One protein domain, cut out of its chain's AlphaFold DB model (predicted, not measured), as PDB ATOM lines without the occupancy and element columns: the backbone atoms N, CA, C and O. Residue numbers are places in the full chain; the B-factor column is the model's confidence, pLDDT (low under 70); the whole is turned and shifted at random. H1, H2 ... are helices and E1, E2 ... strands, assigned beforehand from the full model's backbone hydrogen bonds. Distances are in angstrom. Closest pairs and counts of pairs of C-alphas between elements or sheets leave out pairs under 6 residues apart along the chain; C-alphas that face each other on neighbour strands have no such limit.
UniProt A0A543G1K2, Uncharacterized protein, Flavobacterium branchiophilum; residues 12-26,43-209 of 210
ATOM      1  N   LEU A  12     108.817 165.845 142.747       77.75
ATOM      2  CA  LEU A  12     109.094 167.250 142.474       77.75
ATOM      3  C   LEU A  12     109.313 167.502 140.982       77.75
ATOM      4  O   LEU A  12     108.696 168.414 140.436       77.75
ATOM      5  N   THR A  13     110.131 166.682 140.315       76.12
ATOM      6  CA  THR A  13     110.377 166.811 138.872       76.12
ATOM      7  C   THR A  13     109.066 166.689 138.094       76.12
ATOM      8  O   THR A  13     108.774 167.519 137.240       76.12
ATOM      9  N   PHE A  14     108.205 165.723 138.436       77.00
ATOM     10  CA  PHE A  14     106.891 165.583 137.799       77.00
ATOM     11  C   PHE A  14     105.973 166.797 138.029       77.00
ATOM     12  O   PHE A  14     105.354 167.298 137.089       77.00
ATOM     13  N   GLN A  15     105.891 167.295 139.266       79.06
ATOM     14  CA  GLN A  15     105.060 168.452 139.614       79.06
ATOM     15  C   GLN A  15     105.534 169.735 138.930       79.06
ATOM     16  O   GLN A  15     104.718 170.492 138.397       79.06
ATOM     17  N   LEU A  16     106.845 169.985 138.953       79.19
ATOM     18  CA  LEU A  16     107.437 171.159 138.334       79.19
ATOM     19  C   LEU A  16     107.303 171.097 136.819       79.19
ATOM     20  O   LEU A  16     106.925 172.102 136.238       79.19
ATOM     21  N   GLU A  17     107.483 169.943 136.180       75.44
ATOM     22  CA  GLU A  17     107.268 169.822 134.737       75.44
ATOM     23  C   GLU A  17     105.840 170.144 134.309       75.44
ATOM     24  O   GLU A  17     105.644 170.869 133.335       75.44
ATOM     25  N   GLY A  18     104.839 169.625 135.029       70.62
ATOM     26  CA  GLY A  18     103.437 169.905 134.728       70.62
ATOM     27  C   GLY A  18     103.127 171.399 134.837       70.62
ATOM     28  O   GLY A  18     102.535 171.983 133.927       70.62
ATOM     29  N   ARG A  19     103.594 172.037 135.919       73.94
ATOM     30  CA  ARG A  19     103.424 173.481 136.148       73.94
ATOM     31  C   ARG A  19     104.193 174.315 135.129       73.94
ATOM     32  O   ARG A  19     103.612 175.215 134.537       73.94
ATOM     33  N   LEU A  20     105.458 173.986 134.875       75.00
ATOM     34  CA  LEU A  20     106.320 174.668 133.912       75.00
ATOM     35  C   LEU A  20     105.689 174.574 132.520       75.00
ATOM     36  O   LEU A  20     105.441 175.597 131.893       75.00
ATOM     37  N   SER A  21     105.308 173.372 132.076       67.62
ATOM     38  CA  SER A  21     104.637 173.164 130.788       67.62
ATOM     39  C   SER A  21     103.338 173.969 130.663       67.62
ATOM     40  O   SER A  21     103.123 174.596 129.623       67.62
ATOM     41  N   SER A  22     102.513 174.008 131.720       65.12
ATOM     42  CA  SER A  22     101.273 174.795 131.766       65.12
ATOM     43  C   SER A  22     101.551 176.295 131.672       65.12
ATOM     44  O   SER A  22     101.018 176.964 130.791       65.12
ATOM     45  N   TYR A  23     102.429 176.831 132.521       65.75
ATOM     46  CA  TYR A  23     102.730 178.264 132.564       65.75
ATOM     47  C   TYR A  23     103.358 178.753 131.265       65.75
ATOM     48  O   TYR A  23     103.003 179.817 130.764       65.75
ATOM     49  N   LEU A  24     104.218 177.934 130.664       61.91
ATOM     50  CA  LEU A  24     104.818 178.213 129.365       61.91
ATOM     51  C   LEU A  24     103.801 178.108 128.219       61.91
ATOM     52  O   LEU A  24     104.000 178.707 127.165       61.91
ATOM     53  N   SER A  25     102.700 177.377 128.406       55.41
ATOM     54  CA  SER A  25     101.597 177.329 127.446       55.41
ATOM     55  C   SER A  25     100.589 178.480 127.580       55.41
ATOM     56  O   SER A  25      99.865 178.732 126.629       55.41
ATOM     57  N   ASP A  26     100.569 179.250 128.668       52.84
ATOM     58  CA  ASP A  26      99.603 180.355 128.867       52.84
ATOM     59  C   ASP A  26     100.179 181.758 128.582       52.84
ATOM     60  O   ASP A  26      99.528 182.786 128.798       52.84
ATOM     61  N   LYS A  43      96.709 189.507 134.921       43.53
ATOM     62  CA  LYS A  43      97.376 188.523 134.027       43.53
ATOM     63  C   LYS A  43      98.912 188.503 133.934       43.53
ATOM     64  O   LYS A  43      99.458 187.421 134.112       43.53
ATOM     65  N   THR A  44      99.632 189.613 133.752       42.81
ATOM     66  CA  THR A  44     101.122 189.587 133.816       42.81
ATOM     67  C   THR A  44     101.617 189.267 135.234       42.81
ATOM     68  O   THR A  44     102.601 188.543 135.413       42.81
ATOM     69  N   MET A  45     100.850 189.710 136.239       49.53
ATOM     70  CA  MET A  45     100.965 189.247 137.623       49.53
ATOM     71  C   MET A  45     100.819 187.726 137.706       49.53
ATOM     72  O   MET A  45     101.690 187.099 138.279       49.53
ATOM     73  N   LYS A  46      99.852 187.106 137.008       57.09
ATOM     74  CA  LYS A  46      99.649 185.646 137.048       57.09
ATOM     75  C   LYS A  46     100.856 184.859 136.539       57.09
ATOM     76  O   LYS A  46     101.237 183.908 137.194       57.09
ATOM     77  N   MET A  47     101.487 185.227 135.418       61.12
ATOM     78  CA  MET A  47     102.669 184.487 134.930       61.12
ATOM     79  C   MET A  47     103.858 184.638 135.884       61.12
ATOM     80  O   MET A  47     104.512 183.655 136.221       61.12
ATOM     81  N   THR A  48     104.115 185.866 136.331       61.56
ATOM     82  CA  THR A  48     105.191 186.162 137.281       61.56
ATOM     83  C   THR A  48     104.949 185.446 138.609       61.56
ATOM     84  O   THR A  48     105.850 184.783 139.104       61.56
ATOM     85  N   GLU A  49     103.734 185.496 139.149       64.38
ATOM     86  CA  GLU A  49     103.297 184.775 140.352       64.38
ATOM     87  C   GLU A  49     103.371 183.258 140.165       64.38
ATOM     88  O   GLU A  49     103.789 182.552 141.075       64.38
ATOM     89  N   CYS A  50     103.013 182.738 138.991       69.88
ATOM     90  CA  CYS A  50     103.105 181.318 138.672       69.88
ATOM     91  C   CYS A  50     104.559 180.840 138.615       69.88
ATOM     92  O   CYS A  50     104.874 179.795 139.180       69.88
ATOM     93  N   ILE A  51     105.458 181.603 137.984       73.81
ATOM     94  CA  ILE A  51     106.888 181.276 137.954       73.81
ATOM     95  C   ILE A  51     107.502 181.426 139.352       73.81
ATOM     96  O   ILE A  51     108.215 180.525 139.775       73.81
ATOM     97  N   HIS A  52     107.174 182.475 140.111       74.44
ATOM     98  CA  HIS A  52     107.598 182.596 141.512       74.44
ATOM     99  C   HIS A  52     107.095 181.422 142.356       74.44
ATOM    100  O   HIS A  52     107.875 180.787 143.050       74.44
ATOM    101  N   SER A  53     105.817 181.055 142.240       75.88
ATOM    102  CA  SER A  53     105.241 179.907 142.946       75.88
ATOM    103  C   SER A  53     105.920 178.591 142.557       75.88
ATOM    104  O   SER A  53     106.140 177.726 143.406       75.88
ATOM    105  N   LEU A  54     106.291 178.433 141.283       82.38
ATOM    106  CA  LEU A  54     107.066 177.294 140.802       82.38
ATOM    107  C   LEU A  54     108.461 177.260 141.429       82.38
ATOM    108  O   LEU A  54     108.882 176.210 141.916       82.38
ATOM    109  N   LEU A  55     109.161 178.392 141.432       84.69
ATOM    110  CA  LEU A  55     110.507 178.515 141.979       84.69
ATOM    111  C   LEU A  55     110.511 178.351 143.500       84.69
ATOM    112  O   LEU A  55     111.376 177.664 144.024       84.69
ATOM    113  N   ASP A  56     109.510 178.861 144.213       82.94
ATOM    114  CA  ASP A  56     109.348 178.635 145.650       82.94
ATOM    115  C   ASP A  56     109.048 177.172 145.971       82.94
ATOM    116  O   ASP A  56     109.615 176.611 146.912       82.94
ATOM    117  N   HIS A  57     108.210 176.515 145.165       83.31
ATOM    118  CA  HIS A  57     107.964 175.081 145.306       83.31
ATOM    119  C   HIS A  57     109.244 174.274 145.078       83.31
ATOM    120  O   HIS A  57     109.534 173.357 145.846       83.31
ATOM    121  N   ALA A  58     110.038 174.635 144.065       86.88
ATOM    122  CA  ALA A  58     111.348 174.038 143.833       86.88
ATOM    123  C   ALA A  58     112.281 174.284 145.025       86.88
ATOM    124  O   ALA A  58     112.848 173.338 145.556       86.88
ATOM    125  N   ARG A  59     112.378 175.526 145.507       87.69
ATOM    126  CA  ARG A  59     113.211 175.941 146.643       87.69
ATOM    127  C   ARG A  59     112.954 175.098 147.888       87.69
ATOM    128  O   ARG A  59     113.903 174.594 148.477       87.69
ATOM    129  N   ILE A  60     111.687 174.899 148.246       85.00
ATOM    130  CA  ILE A  60     111.282 174.143 149.442       85.00
ATOM    131  C   ILE A  60     111.645 172.654 149.335       85.00
ATOM    132  O   ILE A  60     111.927 172.015 150.344       85.00
ATOM    133  N   ASN A  61     111.641 172.090 148.125       86.81
ATOM    134  CA  ASN A  61     111.722 170.640 147.936       86.81
ATOM    135  C   ASN A  61     113.042 170.156 147.307       86.81
ATOM    136  O   ASN A  61     113.334 168.962 147.363       86.81
ATOM    137  N   CYS A  62     113.852 171.050 146.732       87.62
ATOM    138  CA  CYS A  62     115.004 170.686 145.902       87.62
ATOM    139  C   CYS A  62     116.079 169.893 146.650       87.62
ATOM    140  O   CYS A  62     116.688 169.015 146.054       87.62
ATOM    141  N   LEU A  63     116.307 170.149 147.943       89.06
ATOM    142  CA  LEU A  63     117.328 169.433 148.720       89.06
ATOM    143  C   LEU A  63     117.008 167.942 148.868       89.06
ATOM    144  O   LEU A  63     117.902 167.107 148.765       89.06
ATOM    145  N   ASN A  64     115.736 167.608 149.089       85.75
ATOM    146  CA  ASN A  64     115.304 166.214 149.186       85.75
ATOM    147  C   ASN A  64     115.374 165.527 147.820       85.75
ATOM    148  O   ASN A  64     115.775 164.370 147.733       85.75
ATOM    149  N   ASP A  65     115.007 166.255 146.765       83.38
ATOM    150  CA  ASP A  65     114.988 165.746 145.396       83.38
ATOM    151  C   ASP A  65     116.388 165.468 144.843       83.38
ATOM    152  O   ASP A  65     116.614 164.469 144.168       83.38
ATOM    153  N   ASN A  66     117.344 166.323 145.205       86.62
ATOM    154  CA  ASN A  66     118.738 166.232 144.797       86.62
ATOM    155  C   ASN A  66     119.640 165.607 145.861       86.62
ATOM    156  O   ASN A  66     120.850 165.826 145.834       86.62
ATOM    157  N   LYS A  67     119.095 164.808 146.785       87.12
ATOM    158  CA  LYS A  67     119.896 164.153 147.828       87.12
ATOM    159  C   LYS A  67     121.070 163.360 147.242       87.12
ATOM    160  O   LYS A  67     122.203 163.551 147.665       87.12
ATOM    161  N   GLU A  68     120.807 162.535 146.230       86.44
ATOM    162  CA  GLU A  68     121.845 161.741 145.563       86.44
ATOM    163  C   GLU A  68     122.872 162.633 144.846       86.44
ATOM    164  O   GLU A  68     124.069 162.375 144.897       86.44
ATOM    165  N   PHE A  69     122.429 163.727 144.217       84.06
ATOM    166  CA  PHE A  69     123.332 164.697 143.594       84.06
ATOM    167  C   PHE A  69     124.249 165.375 144.625       84.06
ATOM    168  O   PHE A  69     125.439 165.537 144.361       84.06
ATOM    169  N   ILE A  70     123.714 165.743 145.792       87.44
ATOM    170  CA  ILE A  70     124.467 166.336 146.906       87.44
ATOM    171  C   ILE A  70     125.517 165.348 147.422       87.44
ATOM    172  O   ILE A  70     126.680 165.719 147.555       87.44
ATOM    173  N   GLU A  71     125.115 164.099 147.668       88.38
ATOM    174  CA  GLU A  71     125.990 163.034 148.175       88.38
ATOM    175  C   GLU A  71     127.090 162.676 147.166       88.38
ATOM    176  O   GLU A  71     128.260 162.634 147.526       88.38
ATOM    177  N   ASN A  72     126.749 162.511 145.885       87.50
ATOM    178  CA  ASN A  72     127.705 162.134 144.838       87.50
ATOM    179  C   ASN A  72     128.735 163.226 144.500       87.50
ATOM    180  O   ASN A  72     129.715 162.939 143.815       87.50
ATOM    181  N   ASN A  73     128.500 164.475 144.912       84.44
ATOM    182  CA  ASN A  73     129.410 165.601 144.678       84.44
ATOM    183  C   ASN A  73     129.997 166.159 145.990       84.44
ATOM    184  O   ASN A  73     130.540 167.261 145.975       84.44
ATOM    185  N   ASP A  74     129.865 165.436 147.111       87.81
ATOM    186  CA  ASP A  74     130.386 165.818 148.434       87.81
ATOM    187  C   ASP A  74     129.987 167.246 148.873       87.81
ATOM    188  O   ASP A  74     130.762 167.990 149.482       87.81
ATOM    189  N   LEU A  75     128.756 167.663 148.554       88.19
ATOM    190  CA  LEU A  75     128.297 169.034 148.780       88.19
ATOM    191  C   LEU A  75     127.790 169.233 150.211       88.19
ATOM    192  O   LEU A  75     126.929 168.503 150.703       88.19
ATOM    193  N   VAL A  76     128.255 170.295 150.869       90.94
ATOM    194  CA  VAL A  76     127.790 170.671 152.213       90.94
ATOM    195  C   VAL A  76     126.667 171.697 152.109       90.94
ATOM    196  O   VAL A  76     126.872 172.803 151.617       90.94
ATOM    197  N   VAL A  77     125.478 171.370 152.618       90.56
ATOM    198  CA  VAL A  77     124.307 172.262 152.580       90.56
ATOM    199  C   VAL A  77     124.304 173.245 153.759       90.56
ATOM    200  O   VAL A  77     124.426 172.856 154.922       90.56
ATOM    201  N   ASP A  78     124.118 174.532 153.468       89.75
ATOM    202  CA  ASP A  78     123.808 175.588 154.426       89.75
ATOM    203  C   ASP A  78     122.301 175.755 154.613       89.75
ATOM    204  O   ASP A  78     121.623 176.495 153.896       89.75
ATOM    205  N   ARG A  79     121.767 175.101 155.642       84.12
ATOM    206  CA  ARG A  79     120.344 175.225 155.972       84.12
ATOM    207  C   ARG A  79     119.956 176.607 156.497       84.12
ATOM    208  O   ARG A  79     118.779 176.946 156.484       84.12
ATOM    209  N   ASN A  80     120.915 177.447 156.898       85.69
ATOM    210  CA  ASN A  80     120.602 178.816 157.323       85.69
ATOM    211  C   ASN A  80     120.093 179.683 156.160       85.69
ATOM    212  O   ASN A  80     119.431 180.696 156.385       85.69
ATOM    213  N   LEU A  81     120.365 179.272 154.919       81.00
ATOM    214  CA  LEU A  81     119.904 179.948 153.712       81.00
ATOM    215  C   LEU A  81     118.468 179.547 153.319       81.00
ATOM    216  O   LEU A  81     117.862 180.223 152.491       81.00
ATOM    217  N   GLU A  82     117.870 178.523 153.948       74.50
ATOM    218  CA  GLU A  82     116.492 178.061 153.671       74.50
ATOM    219  C   GLU A  82     115.423 179.139 153.885       74.50
ATOM    220  O   GLU A  82     114.336 179.034 153.327       74.50
ATOM    221  N   ASN A  83     115.714 180.205 154.630       72.75
ATOM    222  CA  ASN A  83     114.776 181.310 154.850       72.75
ATOM    223  C   ASN A  83     115.041 182.537 153.964       72.75
ATOM    224  O   ASN A  83     114.339 183.539 154.081       72.75
ATOM    225  N   GLN A  84     116.040 182.481 153.083       77.94
ATOM    226  CA  GLN A  84     116.405 183.584 152.193       77.94
ATOM    227  C   GLN A  84     115.965 183.288 150.757       77.94
ATOM    228  O   GLN A  84     115.955 182.128 150.330       77.94
ATOM    229  N   SER A  85     115.631 184.335 149.993       74.94
ATOM    230  CA  SER A  85     115.408 184.175 148.554       74.94
ATOM    231  C   SER A  85     116.716 183.765 147.890       74.94
ATOM    232  O   SER A  85     117.727 184.454 148.009       74.94
ATOM    233  N   GLN A  86     116.683 182.629 147.204       83.56
ATOM    234  CA  GLN A  86     117.854 182.031 146.566       83.56
ATOM    235  C   GLN A  86     117.990 182.396 145.086       83.56
ATOM    236  O   GLN A  86     118.974 182.060 144.429       83.56
ATOM    237  N   TYR A  87     116.988 183.088 144.562       86.19
ATOM    238  CA  TYR A  87     116.922 183.506 143.180       86.19
ATOM    239  C   TYR A  87     116.385 184.932 143.095       86.19
ATOM    240  O   TYR A  87     115.717 185.429 144.008       86.19
ATOM    241  N   THR A  88     116.669 185.582 141.972       85.62
ATOM    242  CA  THR A  88     115.938 186.777 141.540       85.62
ATOM    243  C   THR A  88     115.168 186.435 140.276       85.62
ATOM    244  O   THR A  88     115.640 185.634 139.469       85.62
ATOM    245  N   PHE A  89     113.976 187.003 140.121       83.56
ATOM    246  CA  PHE A  89     113.170 186.867 138.915       83.56
ATOM    247  C   PHE A  89     112.771 188.248 138.413       83.56
ATOM    248  O   PHE A  89     112.154 189.015 139.149       83.56
ATOM    249  N   ASN A  90     113.074 188.535 137.151       80.69
ATOM    250  CA  ASN A  90     112.728 189.791 136.499       80.69
ATOM    251  C   ASN A  90     111.994 189.524 135.190       80.69
ATOM    252  O   ASN A  90     112.425 188.707 134.384       80.69
ATOM    253  N   TRP A  91     110.918 190.265 134.934       77.56
ATOM    254  CA  TRP A  91     110.277 190.306 133.623       77.56
ATOM    255  C   TRP A  91     110.577 191.637 132.941       77.56
ATOM    256  O   TRP A  91     110.250 192.701 133.462       77.56
ATOM    257  N   THR A  92     111.161 191.566 131.749       77.38
ATOM    258  CA  THR A  92     111.460 192.722 130.908       77.38
ATOM    259  C   THR A  92     110.635 192.653 129.641       77.38
ATOM    260  O   THR A  92     110.749 191.726 128.845       77.38
ATOM    261  N   GLN A  93     109.820 193.672 129.420       75.75
ATOM    262  CA  GLN A  93     109.099 193.827 128.174       75.75
ATOM    263  C   GLN A  93     109.985 194.449 127.086       75.75
ATOM    264  O   GLN A  93     110.628 195.470 127.316       75.75
ATOM    265  N   LEU A  94     109.935 193.888 125.875       76.75
ATOM    266  CA  LEU A  94     110.632 194.414 124.703       76.75
ATOM    267  C   LEU A  94     109.625 194.928 123.666       76.75
ATOM    268  O   LEU A  94     108.978 194.162 122.955       76.75
ATOM    269  N   ASN A  95     109.482 196.252 123.584       71.25
ATOM    270  CA  ASN A  95     108.514 196.885 122.679       71.25
ATOM    271  C   ASN A  95     109.047 197.024 121.239       71.25
ATOM    272  O   ASN A  95     108.272 196.918 120.287       71.25
ATOM    273  N   ASN A  96     110.363 197.193 121.082       78.38
ATOM    274  CA  ASN A  96     111.005 197.587 119.819       78.38
ATOM    275  C   ASN A  96     111.512 196.410 118.966       78.38
ATOM    276  O   ASN A  96     111.971 196.613 117.845       78.38
ATOM    277  N   THR A  97     111.452 195.186 119.482       76.88
ATOM    278  CA  THR A  97     111.829 193.954 118.774       76.88
ATOM    279  C   THR A  97     110.731 193.530 117.805       76.88
ATOM    280  O   THR A  97     109.548 193.744 118.076       76.88
ATOM    281  N   LYS A  98     111.073 192.935 116.660       78.19
ATOM    282  CA  LYS A  98     110.069 192.456 115.697       78.19
ATOM    283  C   LYS A  98     109.483 191.118 116.123       78.19
ATOM    284  O   LYS A  98     108.296 190.901 115.906       78.19
ATOM    285  N   THR A  99     110.284 190.256 116.747       77.44
ATOM    286  CA  THR A  99     109.882 188.873 117.051       77.44
ATOM    287  C   THR A  99     109.695 188.611 118.540       77.44
ATOM    288  O   THR A  99     108.779 187.886 118.914       77.44
ATOM    289  N   ILE A 100     110.489 189.235 119.411       79.50
ATOM    290  CA  ILE A 100     110.387 189.072 120.870       79.50
ATOM    291  C   ILE A 100     109.387 190.098 121.438       79.50
ATOM    292  O   ILE A 100     109.308 191.218 120.943       79.50
ATOM    293  N   SER A 101     108.594 189.743 122.450       76.88
ATOM    294  CA  SER A 101     107.724 190.689 123.180       76.88
ATOM    295  C   SER A 101     108.125 190.871 124.645       76.88
ATOM    296  O   SER A 101     107.794 191.888 125.260       76.88
ATOM    297  N   GLY A 102     108.883 189.929 125.202       77.12
ATOM    298  CA  GLY A 102     109.485 190.074 126.517       77.12
ATOM    299  C   GLY A 102     110.380 188.903 126.899       77.12
ATOM    300  O   GLY A 102     110.419 187.874 126.223       77.12
ATOM    301  N   ILE A 103     111.115 189.096 127.987       78.94
ATOM    302  CA  ILE A 103     112.107 188.176 128.530       78.94
ATOM    303  C   ILE A 103     111.870 188.067 130.032       78.94
ATOM    304  O   ILE A 103     111.884 189.073 130.739       78.94
ATOM    305  N   ALA A 104     111.674 186.848 130.518       78.44
ATOM    306  CA  ALA A 104     111.769 186.525 131.932       78.44
ATOM    307  C   ALA A 104     113.194 186.050 132.224       78.44
ATOM    308  O   ALA A 104     113.687 185.146 131.560       78.44
ATOM    309  N   GLU A 105     113.851 186.640 133.209       81.38
ATOM    310  CA  GLU A 105     115.177 186.254 133.667       81.38
ATOM    311  C   GLU A 105     115.083 185.717 135.091       81.38
ATOM    312  O   GLU A 105     114.551 186.390 135.971       81.38
ATOM    313  N   ILE A 106     115.622 184.520 135.321       84.56
ATOM    314  CA  ILE A 106     115.833 183.966 136.658       84.56
ATOM    315  C   ILE A 106     117.334 183.919 136.909       84.56
ATOM    316  O   ILE A 106     118.039 183.260 136.151       84.56
ATOM    317  N   LYS A 107     117.833 184.554 137.970       86.31
ATOM    318  CA  LYS A 107     119.249 184.460 138.353       86.31
ATOM    319  C   LYS A 107     119.423 183.667 139.632       86.31
ATOM    320  O   LYS A 107     118.675 183.871 140.586       86.31
ATOM    321  N   PHE A 108     120.454 182.835 139.658       86.25
ATOM    322  CA  PHE A 108     120.865 182.029 140.798       86.25
ATOM    323  C   PHE A 108     122.311 182.353 141.143       86.25
ATOM    324  O   PHE A 108     123.166 182.403 140.256       86.25
ATOM    325  N   LEU A 109     122.594 182.518 142.432       87.06
ATOM    326  CA  LEU A 109     123.958 182.641 142.932       87.06
ATOM    327  C   LEU A 109     124.399 181.288 143.502       87.06
ATOM    328  O   LEU A 109     124.143 180.976 144.669       87.06
ATOM    329  N   ILE A 110     125.025 180.474 142.654       86.44
ATOM    330  CA  ILE A 110     125.281 179.054 142.918       86.44
ATOM    331  C   ILE A 110     126.740 178.782 143.265       86.44
ATOM    332  O   ILE A 110     127.642 179.499 142.827       86.44
ATOM    333  N   HIS A 111     126.985 177.700 144.005       84.69
ATOM    334  CA  HIS A 111     128.328 177.145 144.120       84.69
ATOM    335  C   HIS A 111     128.876 176.749 142.739       84.69
ATOM    336  O   HIS A 111     128.192 176.092 141.948       84.69
ATOM    337  N   ASN A 112     130.105 177.171 142.441       80.00
ATOM    338  CA  ASN A 112     130.768 176.862 141.180       80.00
ATOM    339  C   ASN A 112     131.188 175.386 141.133       80.00
ATOM    340  O   ASN A 112     132.196 175.015 141.726       80.00
ATOM    341  N   ILE A 113     130.428 174.566 140.406       73.94
ATOM    342  CA  ILE A 113     130.764 173.166 140.131       73.94
ATOM    343  C   ILE A 113     131.081 173.019 138.645       73.94
ATOM    344  O   ILE A 113     130.254 173.353 137.792       73.94
ATOM    345  N   ASP A 114     132.254 172.466 138.335       66.19
ATOM    346  CA  ASP A 114     132.727 172.268 136.958       66.19
ATOM    347  C   ASP A 114     131.735 171.463 136.099       66.19
ATOM    348  O   ASP A 114     131.490 171.807 134.943       66.19
ATOM    349  N   ASN A 115     131.068 170.468 136.690       55.84
ATOM    350  CA  ASN A 115     130.097 169.594 136.021       55.84
ATOM    351  C   ASN A 115     128.812 170.305 135.555       55.84
ATOM    352  O   ASN A 115     128.108 169.790 134.691       55.84
ATOM    353  N   LEU A 116     128.497 171.486 136.096       60.38
ATOM    354  CA  LEU A 116     127.312 172.272 135.716       60.38
ATOM    355  C   LEU A 116     127.622 173.433 134.777       60.38
ATOM    356  O   LEU A 116     126.713 174.167 134.376       60.38
ATOM    357  N   LYS A 117     128.892 173.588 134.390       53.84
ATOM    358  CA  LYS A 117     129.303 174.553 133.365       53.84
ATOM    359  C   LYS A 117     128.777 174.177 131.978       53.84
ATOM    360  O   LYS A 117     128.626 175.054 131.137       53.84
ATOM    361  N   ILE A 118     128.442 172.903 131.758       50.47
ATOM    362  CA  ILE A 118     128.039 172.377 130.452       50.47
ATOM    363  C   ILE A 118     126.555 171.999 130.487       50.47
ATOM    364  O   ILE A 118     126.180 170.881 130.827       50.47
ATOM    365  N   SER A 119     125.696 172.938 130.098       51.88
ATOM    366  CA  SER A 119     124.275 172.690 129.842       51.88
ATOM    367  C   SER A 119     124.050 172.718 128.325       51.88
ATOM    368  O   SER A 119     123.910 173.783 127.725       51.88
ATOM    369  N   ASN A 120     124.032 171.537 127.699       49.53
ATOM    370  CA  ASN A 120     123.758 171.371 126.269       49.53
ATOM    371  C   ASN A 120     122.387 170.713 126.060       49.53
ATOM    372  O   ASN A 120     122.297 169.536 125.702       49.53
ATOM    373  N   PHE A 121     121.301 171.448 126.300       51.34
ATOM    374  CA  PHE A 121     119.965 170.931 126.009       51.34
ATOM    375  C   PHE A 121     119.703 171.020 124.504       51.34
ATOM    376  O   PHE A 121     119.232 172.022 123.986       51.34
ATOM    377  N   LYS A 122     120.016 169.966 123.753       45.34
ATOM    378  CA  LYS A 122     119.730 169.939 122.307       45.34
ATOM    379  C   LYS A 122     118.243 169.755 121.978       45.34
ATOM    380  O   LYS A 122     117.872 169.862 120.815       45.34
ATOM    381  N   THR A 123     117.419 169.443 122.975       48.22
ATOM    382  CA  THR A 123     116.015 169.053 122.812       48.22
ATOM    383  C   THR A 123     115.099 169.790 123.786       48.22
ATOM    384  O   THR A 123     115.530 170.289 124.824       48.22
ATOM    385  N   ASP A 124     113.815 169.797 123.438       51.88
ATOM    386  CA  ASP A 124     112.600 170.295 124.094       51.88
ATOM    387  C   ASP A 124     112.451 170.058 125.590       51.88
ATOM    388  O   ASP A 124     111.445 170.489 126.157       51.88
ATOM    389  N   SER A 125     113.287 169.195 126.160       68.38
ATOM    390  CA  SER A 125     112.870 168.364 127.273       68.38
ATOM    391  C   SER A 125     112.576 169.238 128.489       68.38
ATOM    392  O   SER A 125     113.475 169.717 129.180       68.38
ATOM    393  N   ILE A 126     111.279 169.445 128.737       73.88
ATOM    394  CA  ILE A 126     110.753 170.167 129.895       73.88
ATOM    395  C   ILE A 126     111.275 169.542 131.191       73.88
ATOM    396  O   ILE A 126     111.543 170.252 132.156       73.88
ATOM    397  N   GLU A 127     111.506 168.230 131.170       76.31
ATOM    398  CA  GLU A 127     112.173 167.467 132.220       76.31
ATOM    399  C   GLU A 127     113.597 167.949 132.460       76.31
ATOM    400  O   GLU A 127     113.973 168.242 133.591       76.31
ATOM    401  N   ASN A 128     114.392 168.079 131.405       74.75
ATOM    402  CA  ASN A 128     115.776 168.514 131.514       74.75
ATOM    403  C   ASN A 128     115.900 169.956 132.030       74.75
ATOM    404  O   ASN A 128     116.730 170.228 132.897       74.75
ATOM    405  N   LEU A 129     115.043 170.863 131.552       77.06
ATOM    406  CA  LEU A 129     114.950 172.219 132.093       77.06
ATOM    407  C   LEU A 129     114.547 172.203 133.571       77.06
ATOM    408  O   LEU A 129     115.121 172.926 134.382       77.06
ATOM    409  N   THR A 130     113.558 171.382 133.919       80.38
ATOM    410  CA  THR A 130     113.090 171.248 135.299       80.38
ATOM    411  C   THR A 130     114.223 170.772 136.201       80.38
ATOM    412  O   THR A 130     114.492 171.406 137.217       80.38
ATOM    413  N   LYS A 131     114.958 169.732 135.795       80.06
ATOM    414  CA  LYS A 131     116.146 169.247 136.511       80.06
ATOM    415  C   LYS A 131     117.206 170.333 136.659       80.06
ATOM    416  O   LYS A 131     117.784 170.458 137.731       80.06
ATOM    417  N   LEU A 132     117.436 171.155 135.633       81.69
ATOM    418  CA  LEU A 132     118.369 172.276 135.740       81.69
ATOM    419  C   LEU A 132     117.924 173.298 136.793       81.69
ATOM    420  O   LEU A 132     118.743 173.710 137.607       81.69
ATOM    421  N   ILE A 133     116.643 173.685 136.798       84.56
ATOM    422  CA  ILE A 133     116.089 174.609 137.799       84.56
ATOM    423  C   ILE A 133     116.261 174.027 139.204       84.56
ATOM    424  O   ILE A 133     116.727 174.736 140.093       84.56
ATOM    425  N   ILE A 134     115.939 172.743 139.403       86.06
ATOM    426  CA  ILE A 134     116.119 172.066 140.697       86.06
ATOM    427  C   ILE A 134     117.606 172.055 141.080       86.06
ATOM    428  O   ILE A 134     117.933 172.437 142.196       86.06
ATOM    429  N   ASN A 135     118.515 171.707 140.164       85.62
ATOM    430  CA  ASN A 135     119.959 171.681 140.418       85.62
ATOM    431  C   ASN A 135     120.509 173.059 140.791       85.62
ATOM    432  O   ASN A 135     121.207 173.183 141.794       85.62
ATOM    433  N   TYR A 136     120.185 174.102 140.023       87.25
ATOM    434  CA  TYR A 136     120.607 175.465 140.344       87.25
ATOM    435  C   TYR A 136     120.059 175.901 141.698       87.25
ATOM    436  O   TYR A 136     120.828 176.390 142.516       87.25
ATOM    437  N   MET A 137     118.785 175.626 141.982       89.81
ATOM    438  CA  MET A 137     118.183 175.906 143.285       89.81
ATOM    439  C   MET A 137     118.827 175.111 144.429       89.81
ATOM    440  O   MET A 137     118.991 175.627 145.524       89.81
ATOM    441  N   THR A 138     119.237 173.862 144.216       89.50
ATOM    442  CA  THR A 138     119.970 173.093 145.232       89.50
ATOM    443  C   THR A 138     121.306 173.752 145.561       89.50
ATOM    444  O   THR A 138     121.710 173.807 146.719       89.50
ATOM    445  N   LEU A 139     121.997 174.285 144.556       89.19
ATOM    446  CA  LEU A 139     123.351 174.818 144.710       89.19
ATOM    447  C   LEU A 139     123.419 176.195 145.340       89.19
ATOM    448  O   LEU A 139     124.477 176.576 145.838       89.19
ATOM    449  N   THR A 140     122.322 176.943 145.342       90.62
ATOM    450  CA  THR A 140     122.249 178.195 146.102       90.62
ATOM    451  C   THR A 140     122.346 177.930 147.606       90.62
ATOM    452  O   THR A 140     122.900 178.753 148.341       90.62
ATOM    453  N   PHE A 141     121.886 176.750 148.049       90.38
ATOM    454  CA  PHE A 141     121.981 176.285 149.432       90.38
ATOM    455  C   PHE A 141     123.336 175.679 149.793       90.38
ATOM    456  O   PHE A 141     123.558 175.392 150.961       90.38
ATOM    457  N   VAL A 142     124.253 175.455 148.854       88.50
ATOM    458  CA  VAL A 142     125.550 174.838 149.172       88.50
ATOM    459  C   VAL A 142     126.495 175.867 149.809       88.50
ATOM    460  O   VAL A 142     126.614 177.002 149.338       88.50
ATOM    461  N   LYS A 143     127.172 175.478 150.899       85.69
ATOM    462  CA  LYS A 143     128.241 176.263 151.535       85.69
ATOM    463  C   LYS A 143     129.413 176.373 150.575       85.69
ATOM    464  O   LYS A 143     129.957 175.360 150.149       85.69
ATOM    465  N   ALA A 144     129.793 177.599 150.241       78.81
ATOM    466  CA  ALA A 144     130.816 177.850 149.243       78.81
ATOM    467  C   ALA A 144     131.436 179.234 149.402       78.81
ATOM    468  O   ALA A 144     130.707 180.227 149.472       78.81
ATOM    469  N   ASP A 145     132.763 179.285 149.326       71.75
ATOM    470  CA  ASP A 145     133.528 180.535 149.302       71.75
ATOM    471  C   ASP A 145     133.584 181.150 147.892       71.75
ATOM    472  O   ASP A 145     133.831 182.342 147.733       71.75
ATOM    473  N   ASN A 146     133.318 180.348 146.851       79.62
ATOM    474  CA  ASN A 146     133.295 180.784 145.457       79.62
ATOM    475  C   ASN A 146     131.917 180.534 144.831       79.62
ATOM    476  O   ASN A 146     131.561 179.396 144.492       79.62
ATOM    477  N   ARG A 147     131.141 181.612 144.696       84.38
ATOM    478  CA  ARG A 147     129.822 181.605 144.062       84.38
ATOM    479  C   ARG A 147     129.883 182.275 142.697       84.38
ATOM    480  O   ARG A 147     130.569 183.277 142.521       84.38
ATOM    481  N   ILE A 148     129.125 181.736 141.754       83.06
ATOM    482  CA  ILE A 148     128.959 182.299 140.415       83.06
ATOM    483  C   ILE A 148     127.487 182.594 140.154       83.06
ATOM    484  O   ILE A 148     126.603 181.878 140.627       83.06
ATOM    485  N   GLU A 149     127.222 183.646 139.386       83.62
ATOM    486  CA  GLU A 149     125.877 183.923 138.893       83.62
ATOM    487  C   GLU A 149     125.594 183.061 137.655       83.62
ATOM    488  O   GLU A 149     126.394 183.008 136.716       83.62
ATOM    489  N   LYS A 150     124.441 182.392 137.648       81.75
ATOM    490  CA  LYS A 150     123.859 181.752 136.465       81.75
ATOM    491  C   LYS A 150     122.479 182.331 136.214       81.75
ATOM    492  O   LYS A 150     121.698 182.471 137.153       81.75
ATOM    493  N   SER A 151     122.167 182.634 134.960       80.38
ATOM    494  CA  SER A 151     120.855 183.140 134.557       80.38
ATOM    495  C   SER A 151     120.134 182.151 133.643       80.38
ATOM    496  O   SER A 151     120.754 181.494 132.810       80.38
ATOM    497  N   LEU A 152     118.818 182.028 133.811       80.06
ATOM    498  CA  LEU A 152     117.903 181.347 132.899       80.06
ATOM    499  C   LEU A 152     117.014 182.387 132.233       80.06
ATOM    500  O   LEU A 152     116.339 183.146 132.927       80.06
ATOM    501  N   LEU A 153     116.989 182.398 130.904       77.88
ATOM    502  CA  LEU A 153     116.175 183.333 130.132       77.88
ATOM    503  C   LEU A 153     115.004 182.608 129.480       77.88
ATOM    504  O   LEU A 153     115.219 181.709 128.677       77.88
ATOM    505  N   ILE A 154     113.783 183.024 129.810       77.31
ATOM    506  CA  ILE A 154     112.523 182.559 129.230       77.31
ATOM    507  C   ILE A 154     112.031 183.626 128.256       77.31
ATOM    508  O   ILE A 154     111.644 184.724 128.659       77.31
ATOM    509  N   ILE A 155     112.043 183.309 126.965       75.38
ATOM    510  CA  ILE A 155     111.691 184.266 125.912       75.38
ATOM    511  C   ILE A 155     110.230 184.109 125.509       75.38
ATOM    512  O   ILE A 155     109.793 183.008 125.176       75.38
ATOM    513  N   LYS A 156     109.508 185.232 125.469       75.00
ATOM    514  CA  LYS A 156     108.176 185.342 124.875       75.00
ATOM    515  C   LYS A 156     108.263 186.030 123.520       75.00
ATOM    516  O   LYS A 156     108.822 187.124 123.422       75.00
ATOM    517  N   THR A 157     107.616 185.475 122.502       73.44
ATOM    518  CA  THR A 157     107.494 186.130 121.194       73.44
ATOM    519  C   THR A 157     106.223 186.933 121.031       73.44
ATOM    520  O   THR A 157     105.293 186.881 121.838       73.44
ATOM    521  N   LYS A 158     106.209 187.756 119.989       74.56
ATOM    522  CA  LYS A 158     104.987 188.296 119.408       74.56
ATOM    523  C   LYS A 158     104.273 187.175 118.641       74.56
ATOM    524  O   LYS A 158     104.901 186.197 118.232       74.56
ATOM    525  N   ASN A 159     102.964 187.323 118.456       69.06
ATOM    526  CA  ASN A 159     102.208 186.450 117.558       69.06
ATOM    527  C   ASN A 159     102.766 186.607 116.142       69.06
ATOM    528  O   ASN A 159     103.043 187.734 115.725       69.06
ATOM    529  N   PHE A 160     102.906 185.509 115.411       65.69
ATOM    530  CA  PHE A 160     103.383 185.548 114.036       65.69
ATOM    531  C   PHE A 160     102.596 184.587 113.152       65.69
ATOM    532  O   PHE A 160     102.033 183.606 113.633       65.69
ATOM    533  N   ASP A 161     102.553 184.910 111.863       60.31
ATOM    534  CA  ASP A 161     101.920 184.095 110.834       60.31
ATOM    535  C   ASP A 161     102.891 182.991 110.404       60.31
ATOM    536  O   ASP A 161     103.998 183.267 109.943       60.31
ATOM    537  N   THR A 162     102.493 181.731 110.554       53.53
ATOM    538  CA  THR A 162     103.355 180.581 110.236       53.53
ATOM    539  C   THR A 162     103.659 180.369 108.761       53.53
ATOM    540  O   THR A 162     104.417 179.461 108.439       53.53
ATOM    541  N   ASN A 163     103.114 181.203 107.878       57.06
ATOM    542  CA  ASN A 163     103.503 181.245 106.471       57.06
ATOM    543  C   ASN A 163     104.728 182.149 106.213       57.06
ATOM    544  O   ASN A 163     105.162 182.271 105.070       57.06
ATOM    545  N   ASP A 164     105.268 182.814 107.243       62.94
ATOM    546  CA  ASP A 164     106.495 183.604 107.136       62.94
ATOM    547  C   ASP A 164     107.738 182.730 107.372       62.94
ATOM    548  O   ASP A 164     108.200 182.545 108.505       62.94
ATOM    549  N   ASP A 165     108.314 182.232 106.276       61.72
ATOM    550  CA  ASP A 165     109.553 181.441 106.266       61.72
ATOM    551  C   ASP A 165     110.752 182.170 106.916       61.72
ATOM    552  O   ASP A 165     111.751 181.542 107.278       61.72
ATOM    553  N   ASN A 166     110.675 183.495 107.116       71.00
ATOM    554  CA  ASN A 166     111.750 184.283 107.716       71.00
ATOM    555  C   ASN A 166     111.653 184.437 109.238       71.00
ATOM    556  O   ASN A 166     112.619 184.915 109.844       71.00
ATOM    557  N   PHE A 167     110.553 184.026 109.884       72.00
ATOM    558  CA  PHE A 167     110.361 184.252 111.320       72.00
ATOM    559  C   PHE A 167     111.478 183.625 112.167       72.00
ATOM    560  O   PHE A 167     112.092 184.301 112.994       72.00
ATOM    561  N   THR A 168     111.786 182.348 111.933       69.31
ATOM    562  CA  THR A 168     112.803 181.607 112.698       69.31
ATOM    563  C   THR A 168     114.187 182.242 112.559       69.31
ATOM    564  O   THR A 168     114.926 182.363 113.538       69.31
ATOM    565  N   SER A 169     114.530 182.695 111.351       73.31
ATOM    566  CA  SER A 169     115.800 183.370 111.066       73.31
ATOM    567  C   SER A 169     115.882 184.743 111.741       73.31
ATOM    568  O   SER A 169     116.910 185.075 112.333       73.31
ATOM    569  N   ALA A 170     114.795 185.522 111.712       76.88
ATOM    570  CA  ALA A 170     114.713 186.822 112.376       76.88
ATOM    571  C   ALA A 170     114.779 186.693 113.906       76.88
ATOM    572  O   ALA A 170     115.519 187.430 114.555       76.88
ATOM    573  N   LEU A 171     114.070 185.716 114.472       75.62
ATOM    574  CA  LEU A 171     114.106 185.408 115.896       75.62
ATOM    575  C   LEU A 171     115.508 184.997 116.341       75.62
ATOM    576  O   LEU A 171     116.003 185.506 117.343       75.62
ATOM    577  N   LYS A 172     116.171 184.108 115.595       73.69
ATOM    578  CA  LYS A 172     117.548 183.699 115.896       73.69
ATOM    579  C   LYS A 172     118.493 184.903 115.921       73.69
ATOM    580  O   LYS A 172     119.263 185.042 116.866       73.69
ATOM    581  N   ALA A 173     118.400 185.789 114.929       75.56
ATOM    582  CA  ALA A 173     119.214 186.999 114.872       75.56
ATOM    583  C   ALA A 173     118.924 187.962 116.042       75.56
ATOM    584  O   ALA A 173     119.854 188.513 116.633       75.56
ATOM    585  N   GLU A 174     117.651 188.143 116.416       77.12
ATOM    586  CA  GLU A 174     117.272 188.952 117.581       77.12
ATOM    587  C   GLU A 174     117.786 188.338 118.888       77.12
ATOM    588  O   GLU A 174     118.337 189.062 119.718       77.12
ATOM    589  N   LEU A 175     117.673 187.020 119.066       73.50
ATOM    590  CA  LEU A 175     118.226 186.319 120.223       73.50
ATOM    591  C   LEU A 175     119.740 186.523 120.303       73.50
ATOM    592  O   LEU A 175     120.210 187.039 121.309       73.50
ATOM    593  N   GLU A 176     120.489 186.231 119.236       71.81
ATOM    594  CA  GLU A 176     121.950 186.401 119.189       71.81
ATOM    595  C   GLU A 176     122.399 187.843 119.473       71.81
ATOM    596  O   GLU A 176     123.412 188.062 120.145       71.81
ATOM    597  N   SER A 177     121.643 188.839 119.000       71.44
ATOM    598  CA  SER A 177     121.907 190.249 119.300       71.44
ATOM    599  C   SER A 177     121.700 190.571 120.781       71.44
ATOM    600  O   SER A 177     122.499 191.307 121.359       71.44
ATOM    601  N   ASN A 178     120.655 190.024 121.407       67.38
ATOM    602  CA  ASN A 178     120.398 190.224 122.833       67.38
ATOM    603  C   ASN A 178     121.388 189.424 123.698       67.38
ATOM    604  O   ASN A 178     121.841 189.943 124.716       67.38
ATOM    605  N   CYS A 179     121.828 188.233 123.266       61.97
ATOM    606  CA  CYS A 179     122.837 187.418 123.953       61.97
ATOM    607  C   CYS A 179     124.103 188.206 124.298       61.97
ATOM    608  O   CYS A 179     124.615 188.105 125.408       61.97
ATOM    609  N   LYS A 180     124.592 189.010 123.347       56.47
ATOM    610  CA  LYS A 180     125.819 189.809 123.503       56.47
ATOM    611  C   LYS A 180     125.687 190.949 124.514       56.47
ATOM    612  O   LYS A 180     126.701 191.512 124.910       56.47
ATOM    613  N   SER A 181     124.464 191.313 124.895       57.38
ATOM    614  CA  SER A 181     124.196 192.407 125.833       57.38
ATOM    615  C   SER A 181     124.124 191.960 127.296       57.38
ATOM    616  O   SER A 181     124.218 192.801 128.190       57.38
ATOM    617  N   PHE A 182     123.994 190.656 127.564       55.50
ATOM    618  CA  PHE A 182     123.963 190.144 128.932       55.50
ATOM    619  C   PHE A 182     125.386 190.089 129.507       55.50
ATOM    620  O   PHE A 182     126.291 189.507 128.916       55.50
ATOM    621  N   GLN A 183     125.590 190.713 130.673       50.06
ATOM    622  CA  GLN A 183     126.883 190.734 131.378       50.06
ATOM    623  C   GLN A 183     127.262 189.376 131.993       50.06
ATOM    624  O   GLN A 183     128.404 189.186 132.409       50.06
ATOM    625  N   THR A 184     126.320 188.434 132.056       55.16
ATOM    626  CA  THR A 184     126.533 187.057 132.506       55.16
ATOM    627  C   THR A 184     126.202 186.083 131.393       55.16
ATOM    628  O   THR A 184     125.343 186.364 130.567       55.16
ATOM    629  N   THR A 185     126.894 184.941 131.387       56.44
ATOM    630  CA  THR A 185     126.648 183.807 130.493       56.44
ATOM    631  C   THR A 185     125.252 183.232 130.751       56.44
ATOM    632  O   THR A 185     125.067 182.529 131.752       56.44
ATOM    633  N   PRO A 186     124.267 183.505 129.884       59.91
ATOM    634  CA  PRO A 186     122.895 183.114 130.139       59.91
ATOM    635  C   PRO A 186     122.595 181.729 129.562       59.91
ATOM    636  O   PRO A 186     123.028 181.367 128.466       59.91
ATOM    637  N   THR A 187     121.794 180.961 130.292       59.91
ATOM    638  CA  THR A 187     121.210 179.706 129.829       59.91
ATOM    639  C   THR A 187     119.861 180.016 129.175       59.91
ATOM    640  O   THR A 187     118.891 180.373 129.845       59.91
ATOM    641  N   PHE A 188     119.791 179.930 127.847       59.31
ATOM    642  CA  PHE A 188     118.591 180.294 127.087       59.31
ATOM    643  C   PHE A 188     117.541 179.185 127.030       59.31
ATOM    644  O   PHE A 188     117.852 178.033 126.730       59.31
ATOM    645  N   LEU A 189     116.281 179.582 127.208       60.44
ATOM    646  CA  LEU A 189     115.087 178.780 126.994       60.44
ATOM    647  C   LEU A 189     114.041 179.587 126.205       60.44
ATOM    648  O   LEU A 189     113.480 180.574 126.681       60.44
ATOM    649  N   TYR A 190     113.706 179.128 125.004       60.53
ATOM    650  CA  TYR A 190     112.667 179.747 124.178       60.53
ATOM    651  C   TYR A 190     111.368 178.938 124.172       60.53
ATOM    652  O   TYR A 190     111.409 177.743 123.849       60.53
ATOM    653  N   LEU A 191     110.219 179.575 124.457       58.31
ATOM    654  CA  LEU A 191     108.930 178.885 124.429       58.31
ATOM    655  C   LEU A 191     107.729 179.703 123.920       58.31
ATOM    656  O   LEU A 191     107.320 180.705 124.501       58.31
ATOM    657  N   LYS A 192     107.096 179.055 122.931       54.03
ATOM    658  CA  LYS A 192     105.744 179.165 122.377       54.03
ATOM    659  C   LYS A 192     105.514 180.186 121.265       54.03
ATOM    660  O   LYS A 192     105.506 181.390 121.477       54.03
ATOM    661  N   HIS A 193     105.156 179.640 120.107       53.75
ATOM    662  CA  HIS A 193     104.435 180.328 119.051       53.75
ATOM    663  C   HIS A 193     103.229 179.509 118.608       53.75
ATOM    664  O   HIS A 193     103.302 178.283 118.516       53.75
ATOM    665  N   LYS A 194     102.107 180.198 118.396       51.75
ATOM    666  CA  LYS A 194     100.861 179.624 117.892       51.75
ATOM    667  C   LYS A 194     100.909 179.632 116.371       51.75
ATOM    668  O   LYS A 194     101.087 180.701 115.798       51.75
ATOM    669  N   ASP A 195     100.755 178.476 115.739       51.97
ATOM    670  CA  ASP A 195     100.577 178.428 114.292       51.97
ATOM    671  C   ASP A 195      99.156 178.811 113.864       51.97
ATOM    672  O   ASP A 195      98.238 178.933 114.683       51.97
ATOM    673  N   ASN A 196      98.965 179.003 112.559       43.56
ATOM    674  CA  ASN A 196      97.684 179.413 111.976       43.56
ATOM    675  C   ASN A 196      96.555 178.378 112.178       43.56
ATOM    676  O   ASN A 196      95.391 178.690 111.929       43.56
ATOM    677  N   VAL A 197      96.881 177.164 112.638       49.38
ATOM    678  CA  VAL A 197      95.941 176.081 112.971       49.38
ATOM    679  C   VAL A 197      95.763 175.884 114.484       49.38
ATOM    680  O   VAL A 197      94.953 175.066 114.914       49.38
ATOM    681  N   GLY A 198      96.433 176.695 115.306       50.44
ATOM    682  CA  GLY A 198      96.290 176.716 116.757       50.44
ATOM    683  C   GLY A 198      97.200 175.752 117.518       50.44
ATOM    684  O   GLY A 198      97.039 175.639 118.736       50.44
ATOM    685  N   PHE A 199      98.153 175.096 116.854       47.78
ATOM    686  CA  PHE A 199      99.177 174.293 117.515       47.78
ATOM    687  C   PHE A 199     100.304 175.167 118.044       47.78
ATOM    688  O   PHE A 199     100.647 176.217 117.500       47.78
ATOM    689  N   TYR A 200     100.884 174.711 119.145       51.97
ATOM    690  CA  TYR A 200     101.932 175.427 119.840       51.97
ATOM    691  C   TYR A 200     103.270 174.752 119.619       51.97
ATOM    692  O   TYR A 200     103.484 173.625 120.064       51.97
ATOM    693  N   HIS A 201     104.170 175.480 118.977       50.03
ATOM    694  CA  HIS A 201     105.531 175.042 118.704       50.03
ATOM    695  C   HIS A 201     106.475 175.631 119.753       50.03
ATOM    696  O   HIS A 201     106.271 176.742 120.253       50.03
ATOM    697  N   LYS A 202     107.469 174.848 120.159       50.22
ATOM    698  CA  LYS A 202     108.405 175.156 121.250       50.22
ATOM    699  C   LYS A 202     109.843 175.154 120.687       50.22
ATOM    700  O   LYS A 202     110.022 174.849 119.519       50.22
ATOM    701  N   HIS A 203     110.838 175.477 121.523       58.91
ATOM    702  CA  HIS A 203     112.297 175.245 121.364       58.91
ATOM    703  C   HIS A 203     113.185 176.402 120.860       58.91
ATOM    704  O   HIS A 203     112.987 176.937 119.777       58.91
ATOM    705  N   TYR A 204     114.256 176.691 121.614       49.88
ATOM    706  CA  TYR A 204     115.648 176.328 121.280       49.88
ATOM    707  C   TYR A 204     116.598 176.621 122.471       49.88
ATOM    708  O   TYR A 204     116.267 177.447 123.324       49.88
ATOM    709  N   SER A 205     117.760 175.950 122.534       49.84
ATOM    710  CA  SER A 205     118.802 176.100 123.570       49.84
ATOM    711  C   SER A 205     120.223 176.093 122.980       49.84
ATOM    712  O   SER A 205     120.482 175.347 122.036       49.84
ATOM    713  N   ASN A 206     121.149 176.853 123.591       46.53
ATOM    714  CA  ASN A 206     122.410 176.305 124.126       46.53
ATOM    715  C   ASN A 206     123.208 177.342 124.949       46.53
ATOM    716  O   ASN A 206     123.145 178.536 124.655       46.53
ATOM    717  N   TYR A 207     124.067 176.871 125.867       42.19
ATOM    718  CA  TYR A 207     125.384 177.491 126.068       42.19
ATOM    719  C   TYR A 207     126.470 176.412 126.050       42.19
ATOM    720  O   TYR A 207     126.474 175.498 126.873       42.19
ATOM    721  N   ALA A 208     127.385 176.519 125.088       38.41
ATOM    722  CA  ALA A 208     128.614 175.745 125.067       38.41
ATOM    723  C   ALA A 208     129.760 176.682 125.453       38.41
ATOM    724  O   ALA A 208     130.112 177.549 124.656       38.41
ATOM    725  N   ASP A 209     130.356 176.473 126.626       36.59
ATOM    726  CA  ASP A 209     131.783 176.755 126.776       36.59
ATOM    727  C   ASP A 209     132.508 175.562 126.142       36.59
ATOM    728  O   ASP A 209     132.435 174.438 126.646       36.59
TER     729      ASP A 209
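This is residues 12 to 26 and 43 to 209 of the 210 residues of an uncharacterized protein of Flavobacterium branchiophilum (UniProt A0A543G1K2). A twisted sheet of five strands has helices on both faces: H5 and H2 cover parts of one face, with H1 packed on both of them, and H6 covers a part of the other face near one end. The short helices H3 and H4 lie off the sheet, toward the opposite end of the long axis. The printed part has 182 residues with six named helices and five named strands, in the order H1 H2 H3 H4 E1 E2 H5 E3 H6 E4 E5; its class is mixed. The sheet's order is E1 E2 E3 E4 E5, mixed, with E3 and E4 parallel. The whole is compact, with a radius of gyration of the C-alphas of 16.9 A, and elongated, spanning 52 by 31 by 26 A.

Find C-alpha 100 at (110.387, 189.072, 120.870); there E2, residues 100 to 111, begins its 31.7 A. E1 is residues 87 to 93, E3 147 to 157 (32.3 A), E4 186 to 194 (25.4 A) and E5 200 to 202. H1, residues 12 to 25, begins at C-alpha 12 (109.094, 167.250, 142.474). H2 is residues 44 to 65, 29.9 A; H3 67 to 72; H4 79 to 83; H5 126 to 140, 21.4 A; H6 167 to 179.

In the hairpin E1 and E2, N 90 and O 105 are 2.9 A apart; between antiparallel E2 and E3, N 104 and O 154 are 2.8 A apart. Parallel E3 and E4 have N 189 and O 153 at 2.8 A, and the hairpin E4 and E5 has N 201 and O 193 at 3.0 A. H5 is on the sheet at a height of 10.0 A; its closest C-alphas to E2 are Thr 140 and Ile 110, 4.5 A. H2 is on the same face, H6 on the opposite face, 9.0 A high over E3. E3, H6, E4 make a strand-helix-strand unit, parallel neighbours with a helix between, its crossover right-handed. H1 only grazes the sheet with residues 21 to 25; it touches H2, closest C-alphas Leu 16 and Leu 54, 6.6 A, opposite ways at a shallow tilt of 15 degrees. H1 also touches H5, closest C-alphas Glu 17 and Ile 126, 6.0 A. H3 is near H5; H4 is close but not clearly touching H2, with C-alphas Glu 82 and Ile 60 at 7.8 A. Every O i to N i+4 pair is within hydrogen-bond range in H1, H3, H5 and H6; H2 has 16 of 18, H4 0 of 1, with 1 of 2 O i to N i+3 pairs.

The C-alphas of Asn 80 and Asn 163, the two farthest apart, are 53.7 A apart. Residues 27 to 42 are not printed; C-alphas 26 and 43 are 9.9 A apart across the cut. Of the links printed whole, E2 to H5 is long. Look for low pLDDT at residues 178 to 209, among them.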